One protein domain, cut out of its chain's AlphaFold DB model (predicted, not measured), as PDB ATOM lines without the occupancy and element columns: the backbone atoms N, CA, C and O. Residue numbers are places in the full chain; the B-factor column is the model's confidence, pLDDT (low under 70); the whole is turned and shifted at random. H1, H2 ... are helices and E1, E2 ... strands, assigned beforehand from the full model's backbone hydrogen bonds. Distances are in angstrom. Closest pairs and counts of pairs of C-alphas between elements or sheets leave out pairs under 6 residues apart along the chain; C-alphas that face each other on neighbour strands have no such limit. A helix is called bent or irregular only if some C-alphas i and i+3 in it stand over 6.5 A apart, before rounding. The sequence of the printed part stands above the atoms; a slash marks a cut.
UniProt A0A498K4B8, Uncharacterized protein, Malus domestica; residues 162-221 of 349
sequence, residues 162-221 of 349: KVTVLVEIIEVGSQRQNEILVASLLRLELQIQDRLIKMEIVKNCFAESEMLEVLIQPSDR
ATOM      1  N   LYS A 162     -21.776 -41.400  11.949       55.38
ATOM      2  CA  LYS A 162     -20.928 -40.186  11.956       55.38
ATOM      3  C   LYS A 162     -21.559 -38.987  11.246       55.38
ATOM      4  O   LYS A 162     -21.269 -37.854  11.611       55.38
ATOM      5  N   VAL A 163     -22.410 -39.234  10.251       55.50
ATOM      6  CA  VAL A 163     -23.000 -38.175   9.412       55.50
ATOM      7  C   VAL A 163     -24.192 -37.524  10.113       55.50
ATOM      8  O   VAL A 163     -24.312 -36.303  10.115       55.50
ATOM      9  N   THR A 164     -25.017 -38.318  10.797       55.69
ATOM     10  CA  THR A 164     -26.220 -37.834  11.493       55.69
ATOM     11  C   THR A 164     -25.878 -36.847  12.615       55.69
ATOM     12  O   THR A 164     -26.521 -35.811  12.740       55.69
ATOM     13  N   VAL A 165     -24.791 -37.102  13.354       57.12
ATOM     14  CA  VAL A 165     -24.321 -36.216  14.434       57.12
ATOM     15  C   VAL A 165     -23.866 -34.853  13.900       57.12
ATOM     16  O   VAL A 165     -24.040 -33.845  14.572       57.12
ATOM     17  N   LEU A 166     -23.303 -34.778  12.690       59.56
ATOM     18  CA  LEU A 166     -22.836 -33.504  12.131       59.56
ATOM     19  C   LEU A 166     -23.983 -32.617  11.636       59.56
ATOM     20  O   LEU A 166     -23.875 -31.398  11.741       59.56
ATOM     21  N   VAL A 167     -25.070 -33.210  11.135       64.25
ATOM     22  CA  VAL A 167     -26.247 -32.456  10.671       64.25
ATOM     23  C   VAL A 167     -26.970 -31.796  11.847       64.25
ATOM     24  O   VAL A 167     -27.274 -30.609  11.765       64.25
ATOM     25  N   GLU A 168     -27.148 -32.504  12.967       61.16
ATOM     26  CA  GLU A 168     -27.758 -31.931  14.180       61.16
ATOM     27  C   GLU A 168     -26.924 -30.779  14.770       61.16
ATOM     28  O   GLU A 168     -27.469 -29.790  15.257       61.16
ATOM     29  N   ILE A 169     -25.589 -30.843  14.689       60.09
ATOM     30  CA  ILE A 169     -24.725 -29.774  15.221       60.09
ATOM     31  C   ILE A 169     -24.835 -28.487  14.377       60.09
ATOM     32  O   ILE A 169     -24.724 -27.390  14.928       60.09
ATOM     33  N   ILE A 170     -25.104 -28.589  13.068       66.44
ATOM     34  CA  ILE A 170     -25.314 -27.417  12.194       66.44
ATOM     35  C   ILE A 170     -26.590 -26.647  12.592       66.44
ATOM     36  O   ILE A 170     -26.683 -25.441  12.362       66.44
ATOM     37  N   GLU A 171     -27.559 -27.304  13.231       66.56
ATOM     38  CA  GLU A 171     -28.824 -26.682  13.631       66.56
ATOM     39  C   GLU A 171     -28.684 -25.778  14.872       66.56
ATOM     40  O   GLU A 171     -29.411 -24.794  15.011       66.56
ATOM     41  N   VAL A 172     -27.709 -26.053  15.748       70.19
ATOM     42  CA  VAL A 172     -27.564 -25.378  17.058       70.19
ATOM     43  C   VAL A 172     -26.394 -24.378  17.093       70.19
ATOM     44  O   VAL A 172     -26.284 -23.556  18.007       70.19
ATOM     45  N   GLY A 173     -25.505 -24.418  16.099       74.94
ATOM     46  CA  GLY A 173     -24.295 -23.597  16.050       74.94
ATOM     47  C   GLY A 173     -24.523 -22.126  15.686       74.94
ATOM     48  O   GLY A 173     -25.431 -21.752  14.946       74.94
ATOM     49  N   SER A 174     -23.625 -21.254  16.159       83.69
ATOM     50  CA  SER A 174     -23.498 -19.895  15.610       83.69
ATOM     51  C   SER A 174     -23.161 -19.973  14.114       83.69
ATOM     52  O   SER A 174     -22.409 -20.855  13.709       83.69
ATOM     53  N   GLN A 175     -23.620 -19.017  13.297       82.50
ATOM     54  CA  GLN A 175     -23.368 -18.971  11.844       82.50
ATOM     55  C   GLN A 175     -21.905 -19.273  11.452       82.50
ATOM     56  O   GLN A 175     -21.660 -19.970  10.472       82.50
ATOM     57  N   ARG A 176     -20.924 -18.821  12.248       83.75
ATOM     58  CA  ARG A 176     -19.495 -19.109  12.016       83.75
ATOM     59  C   ARG A 176     -19.100 -20.568  12.262       83.75
ATOM     60  O   ARG A 176     -18.225 -21.087  11.585       83.75
ATOM     61  N   GLN A 177     -19.717 -21.226  13.239       86.50
ATOM     62  CA  GLN A 177     -19.479 -22.644  13.518       86.50
ATOM     63  C   GLN A 177     -20.072 -23.515  12.409       86.50
ATOM     64  O   GLN A 177     -19.446 -24.494  12.015       86.50
ATOM     65  N   ASN A 178     -21.206 -23.104  11.837       85.62
ATOM     66  CA  ASN A 178     -21.836 -23.813  10.724       85.62
ATOM     67  C   ASN A 178     -20.941 -23.818   9.478       85.62
ATOM     68  O   ASN A 178     -20.811 -24.853   8.832       85.62
ATOM     69  N   GLU A 179     -20.246 -22.718   9.180       86.19
ATOM     70  CA  GLU A 179     -19.281 -22.668   8.069       86.19
ATOM     71  C   GLU A 179     -18.111 -23.646   8.270       86.19
ATOM     72  O   GLU A 179     -17.739 -24.371   7.344       86.19
ATOM     73  N   ILE A 180     -17.564 -23.722   9.487       89.75
ATOM     74  CA  ILE A 180     -16.459 -24.636   9.823       89.75
ATOM     75  C   ILE A 180     -16.916 -26.099   9.753       89.75
ATOM     76  O   ILE A 180     -16.185 -26.959   9.251       89.75
ATOM     77  N   LEU A 181     -18.128 -26.392  10.228       88.94
ATOM     78  CA  LEU A 181     -18.701 -27.737  10.201       88.94
ATOM     79  C   LEU A 181     -19.004 -28.190   8.775       88.94
ATOM     80  O   LEU A 181     -18.624 -29.299   8.410       88.94
ATOM     81  N   VAL A 182     -19.590 -27.324   7.944       88.81
ATOM     82  CA  VAL A 182     -19.827 -27.614   6.523       88.81
ATOM     83  C   VAL A 182     -18.503 -27.846   5.799       88.81
ATOM     84  O   VAL A 182     -18.370 -28.835   5.084       88.81
ATOM     85  N   ALA A 183     -17.483 -27.015   6.028       87.88
ATOM     86  CA  ALA A 183     -16.162 -27.228   5.436       87.88
ATOM     87  C   ALA A 183     -15.519 -28.554   5.885       87.88
ATOM     88  O   ALA A 183     -14.860 -29.228   5.092       87.88
ATOM     89  N   SER A 184     -15.726 -28.951   7.142       90.94
ATOM     90  CA  SER A 184     -15.226 -30.220   7.684       90.94
ATOM     91  C   SER A 184     -15.968 -31.426   7.104       90.94
ATOM     92  O   SER A 184     -15.333 -32.420   6.759       90.94
ATOM     93  N   LEU A 185     -17.287 -31.325   6.939       90.00
ATOM     94  CA  LEU A 185     -18.121 -32.356   6.320       90.00
ATOM     95  C   LEU A 185     -17.762 -32.527   4.842       90.00
ATOM     96  O   LEU A 185     -17.500 -33.642   4.401       90.00
ATOM     97  N   LEU A 186     -17.631 -31.422   4.105       90.75
ATOM     98  CA  LEU A 186     -17.191 -31.441   2.713       90.75
ATOM     99  C   LEU A 186     -15.796 -32.058   2.569       90.75
ATOM    100  O   LEU A 186     -15.577 -32.821   1.641       90.75
ATOM    101  N   ARG A 187     -14.861 -31.805   3.493       89.44
ATOM    102  CA  ARG A 187     -13.535 -32.455   3.487       89.44
ATOM    103  C   ARG A 187     -13.573 -33.954   3.778       89.44
ATOM    104  O   ARG A 187     -12.687 -34.667   3.322       89.44
ATOM    105  N   LEU A 188     -14.529 -34.409   4.586       92.31
ATOM    106  CA  LEU A 188     -14.677 -35.820   4.941       92.31
ATOM    107  C   LEU A 188     -15.365 -36.618   3.831       92.31
ATOM    108  O   LEU A 188     -14.981 -37.761   3.591       92.31
ATOM    109  N   GLU A 189     -16.369 -36.033   3.176       93.75
ATOM    110  CA  GLU A 189     -17.176 -36.734   2.173       93.75
ATOM    111  C   GLU A 189     -16.720 -36.498   0.733       93.75
ATOM    112  O   GLU A 189     -16.806 -37.418  -0.084       93.75
ATOM    113  N   LEU A 190     -16.202 -35.311   0.395       94.81
ATOM    114  CA  LEU A 190     -15.662 -35.097  -0.942       94.81
ATOM    115  C   LEU A 190     -14.322 -35.797  -1.067       94.81
ATOM    116  O   LEU A 190     -13.373 -35.546  -0.325       94.81
ATOM    117  N   GLN A 191     -14.228 -36.639  -2.089       90.19
ATOM    118  CA  GLN A 191     -12.964 -37.211  -2.510       90.19
ATOM    119  C   GLN A 191     -12.131 -36.126  -3.190       90.19
ATOM    120  O   GLN A 191     -12.117 -35.993  -4.415       90.19
ATOM    121  N   ILE A 192     -11.438 -35.339  -2.372       92.25
ATOM    122  CA  ILE A 192     -10.437 -34.383  -2.825       92.25
ATOM    123  C   ILE A 192      -9.313 -35.196  -3.477       92.25
ATOM    124  O   ILE A 192      -8.572 -35.911  -2.804       92.25
ATOM    125  N   GLN A 193      -9.233 -35.128  -4.804       91.81
ATOM    126  CA  GLN A 193      -8.260 -35.865  -5.606       91.81
ATOM    127  C   GLN A 193      -7.572 -34.919  -6.588       91.81
ATOM    128  O   GLN A 193      -8.091 -33.863  -6.953       91.81
ATOM    129  N   ASP A 194      -6.388 -35.317  -7.036       95.06
ATOM    130  CA  ASP A 194      -5.700 -34.635  -8.124       95.06
ATOM    131  C   ASP A 194      -6.389 -35.019  -9.444       95.06
ATOM    132  O   ASP A 194      -6.470 -36.202  -9.781       95.06
ATOM    133  N   ARG A 195      -6.900 -34.041 -10.204       94.12
ATOM    134  CA  ARG A 195      -7.572 -34.294 -11.492       94.12
ATOM    135  C   ARG A 195      -6.815 -33.664 -12.640       94.12
ATOM    136  O   ARG A 195      -6.303 -32.552 -12.544       94.12
ATOM    137  N   LEU A 196      -6.800 -34.364 -13.768       95.12
ATOM    138  CA  LEU A 196      -6.268 -33.839 -15.016       95.12
ATOM    139  C   LEU A 196      -7.337 -32.979 -15.705       95.12
ATOM    140  O   LEU A 196      -8.277 -33.504 -16.299       95.12
ATOM    141  N   ILE A 197      -7.190 -31.658 -15.652       95.44
ATOM    142  CA  ILE A 197      -8.085 -30.704 -16.313       95.44
ATOM    143  C   ILE A 197      -7.297 -30.015 -17.425       95.44
ATOM    144  O   ILE A 197      -6.287 -29.371 -17.175       95.44
ATOM    145  N   LYS A 198      -7.755 -30.147 -18.678       94.62
ATOM    146  CA  LYS A 198      -7.096 -29.549 -19.862       94.62
ATOM    147  C   LYS A 198      -5.591 -29.869 -19.955       94.62
ATOM    148  O   LYS A 198      -4.789 -28.989 -20.243       94.62
ATOM    149  N   MET A 199      -5.233 -31.139 -19.753       95.25
ATOM    150  CA  MET A 199      -3.846 -31.639 -19.760       95.25
ATOM    151  C   MET A 199      -2.948 -31.137 -18.615       95.25
ATOM    152  O   MET A 199      -1.756 -31.427 -18.624       95.25
ATOM    153  N   GLU A 200      -3.498 -30.453 -17.614       96.75
ATOM    154  CA  GLU A 200      -2.770 -30.048 -16.413       96.75
ATOM    155  C   GLU A 200      -3.320 -30.785 -15.188       96.75
ATOM    156  O   GLU A 200      -4.533 -30.950 -15.050       96.75
ATOM    157  N   ILE A 201      -2.435 -31.281 -14.319       96.50
ATOM    158  CA  ILE A 201      -2.840 -31.933 -13.068       96.50
ATOM    159  C   ILE A 201      -3.128 -30.834 -12.049       96.50
ATOM    160  O   ILE A 201      -2.211 -30.195 -11.535       96.50
ATOM    161  N   VAL A 202      -4.407 -30.634 -11.755       97.00
ATOM    162  CA  VAL A 202      -4.871 -29.728 -10.710       97.00
ATOM    163  C   VAL A 202      -5.001 -30.529  -9.426       97.00
ATOM    164  O   VAL A 202      -5.786 -31.477  -9.346       97.00
ATOM    165  N   LYS A 203      -4.208 -30.158  -8.422       95.56
ATOM    166  CA  LYS A 203      -4.234 -30.834  -7.129       95.56
ATOM    167  C   LYS A 203      -5.423 -30.402  -6.287       95.56
ATOM    168  O   LYS A 203      -5.861 -29.258  -6.388       95.56
ATOM    169  N   ASN A 204      -5.890 -31.302  -5.429       93.44
ATOM    170  CA  ASN A 204      -6.952 -31.037  -4.457       93.44
ATOM    171  C   ASN A 204      -8.241 -30.443  -5.057       93.44
ATOM    172  O   ASN A 204      -8.823 -29.518  -4.487       93.44
ATOM    173  N   CYS A 205      -8.692 -30.948  -6.204       94.06
ATOM    174  CA  CYS A 205      -9.906 -30.450  -6.842       94.06
ATOM    175  C   CYS A 205     -11.050 -31.467  -6.769       94.06
ATOM    176  O   CYS A 205     -10.857 -32.682  -6.724       94.06
ATOM    177  N   PHE A 206     -12.269 -30.940  -6.761       95.44
ATOM    178  CA  PHE A 206     -13.512 -31.702  -6.795       95.44
ATOM    179  C   PHE A 206     -14.429 -31.094  -7.856       95.44
ATOM    180  O   PHE A 206     -14.296 -29.918  -8.207       95.44
ATOM    181  N   ALA A 207     -15.335 -31.898  -8.409       93.25
ATOM    182  CA  ALA A 207     -16.327 -31.380  -9.344       93.25
ATOM    183  C   ALA A 207     -17.478 -30.705  -8.582       93.25
ATOM    184  O   ALA A 207     -17.907 -31.184  -7.536       93.25
ATOM    185  N   GLU A 208     -18.035 -29.626  -9.137       92.81
ATOM    186  CA  GLU A 208     -19.211 -28.950  -8.562       92.81
ATOM    187  C   GLU A 208     -20.388 -29.921  -8.360       92.81
ATOM    188  O   GLU A 208     -21.075 -29.865  -7.343       92.81
ATOM    189  N   SER A 209     -20.566 -30.872  -9.282       93.88
ATOM    190  CA  SER A 209     -21.585 -31.918  -9.180       93.88
ATOM    191  C   SER A 209     -21.399 -32.832  -7.967       93.88
ATOM    192  O   SER A 209     -22.387 -33.238  -7.372       93.88
ATOM    193  N   GLU A 210     -20.159 -33.128  -7.571       92.50
ATOM    194  CA  GLU A 210     -19.871 -33.971  -6.401       92.50
ATOM    195  C   GLU A 210     -20.167 -33.221  -5.105       92.50
ATOM    196  O   GLU A 210     -20.718 -33.793  -4.169       92.50
ATOM    197  N   MET A 211     -19.863 -31.919  -5.066       92.00
ATOM    198  CA  MET A 211     -20.238 -31.054  -3.945       92.00
ATOM    199  C   MET A 211     -21.755 -30.994  -3.775       92.00
ATOM    200  O   MET A 211     -22.250 -31.115  -2.658       92.00
ATOM    201  N   LEU A 212     -22.497 -30.841  -4.873       91.06
ATOM    202  CA  LEU A 212     -23.958 -30.858  -4.834       91.06
ATOM    203  C   LEU A 212     -24.498 -32.223  -4.415       91.06
ATOM    204  O   LEU A 212     -25.420 -32.275  -3.610       91.06
ATOM    205  N   GLU A 213     -23.920 -33.319  -4.905       91.44
ATOM    206  CA  GLU A 213     -24.330 -34.662  -4.504       91.44
ATOM    207  C   GLU A 213     -24.148 -34.867  -2.996       91.44
ATOM    208  O   GLU A 213     -25.097 -35.277  -2.340       91.44
ATOM    209  N   VAL A 214     -23.003 -34.473  -2.429       90.25
ATOM    210  CA  VAL A 214     -22.736 -34.525  -0.978       90.25
ATOM    211  C   VAL A 214     -23.676 -33.627  -0.172       90.25
ATOM    212  O   VAL A 214     -24.075 -33.988   0.929       90.25
ATOM    213  N   LEU A 215     -24.066 -32.463  -0.696       88.00
ATOM    214  CA  LEU A 215     -24.997 -31.570   0.000       88.00
ATOM    215  C   LEU A 215     -26.457 -32.039  -0.092       88.00
ATOM    216  O   LEU A 215     -27.243 -31.740   0.803       88.00
ATOM    217  N   ILE A 216     -26.834 -32.760  -1.153       88.19
ATOM    218  CA  ILE A 216     -28.223 -33.162  -1.421       88.19
ATOM    219  C   ILE A 216     -28.518 -34.582  -0.899       88.19
ATOM    220  O   ILE A 216     -29.578 -34.794  -0.305       88.19
ATOM    221  N   GLN A 217     -27.584 -35.536  -1.033       84.75
ATOM    222  CA  GLN A 217     -27.753 -36.936  -0.596       84.75
ATOM    223  C   GLN A 217     -28.062 -37.176   0.889       84.75
ATOM    224  O   GLN A 217     -28.736 -38.178   1.156       84.75
ATOM    225  N   PRO A 218     -27.618 -36.355   1.865       65.38
ATOM    226  CA  PRO A 218     -27.926 -36.591   3.275       65.38
ATOM    227  C   PRO A 218     -29.436 -36.659   3.523       65.38
ATOM    228  O   PRO A 218     -29.884 -37.407   4.389       65.38
ATOM    229  N   SER A 219     -30.212 -35.943   2.703       58.75
ATOM    230  CA  SER A 219     -31.672 -35.870   2.784       58.75
ATOM    231  C   SER A 219     -32.360 -37.201   2.463       58.75
ATOM    232  O   SER A 219     -33.378 -37.525   3.067       58.75
ATOM    233  N   ASP A 220     -31.800 -37.992   1.543       60.72
ATOM    234  CA  ASP A 220     -32.455 -39.205   1.034       60.72
ATOM    235  C   ASP A 220     -31.974 -40.486   1.728       60.72
ATOM    236  O   ASP A 220     -32.712 -41.468   1.812       60.72
ATOM    237  N   ARG A 221     -30.753 -40.494   2.284       63.31
ATOM    238  CA  ARG A 221     -30.188 -41.689   2.941       63.31
ATOM    239  C   ARG A 221     -30.852 -42.040   4.279       63.31
ATOM    240  O   ARG A 221     -30.657 -43.153   4.762       63.31
TER     241      ARG A 221
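What this domain is: This is residues 162 to 221 of the 349 residues of an uncharacterized protein of Malus domestica (UniProt A0A498K4B8). A helical hairpin, H1 and H2, makes one end of a long, loose shape, a hairpin of two antiparallel strands, E1 and E2, makes the other, and H3 folds back from the strands to the end of H2. The 60 printed residues include H1, H2, E1, E2 and H3 in that order, of mixed class. The radius of gyration of the C-alphas is 13.7 A; the spans are 44 by 26 by 17 A.

Where its parts are: Find C-alpha 162 at (-20.928, -40.186, 11.956), where H1, residues 162 to 172, begins. Next come H2, residues 175 to 189, 21.2 A long, E1, 193 to 197, and E2, 200 to 205. H3, residues 208 to 219, ends at (-31.672, -35.870, 2.784); it is only just irregular, C-alphas 215 and 218 being 6.7 A apart.

How they stand to each other: H1 and H2 touch, closest at C-alphas 170 and 178, 5.2 A, at a shallow tilt of 14 degrees, opposite ways. Residues 186 to 189 of H2 and 211 to 214 of H3 only just touch, with 3 pairs of C-alphas within 8 A, closest 189 and 214, 6.8 A. Between E1 and E2, N 195 and O 202 are within hydrogen-bond range at 2.9 A. Every O i to N i+4 pair is within range in H2, 4 of 7 in H1, 6 of 8 in H3.

The domain as a whole: The printed part has no cut, and its links are tight. Residues 162 to 171 and 218 to 221 have pLDDT under 70.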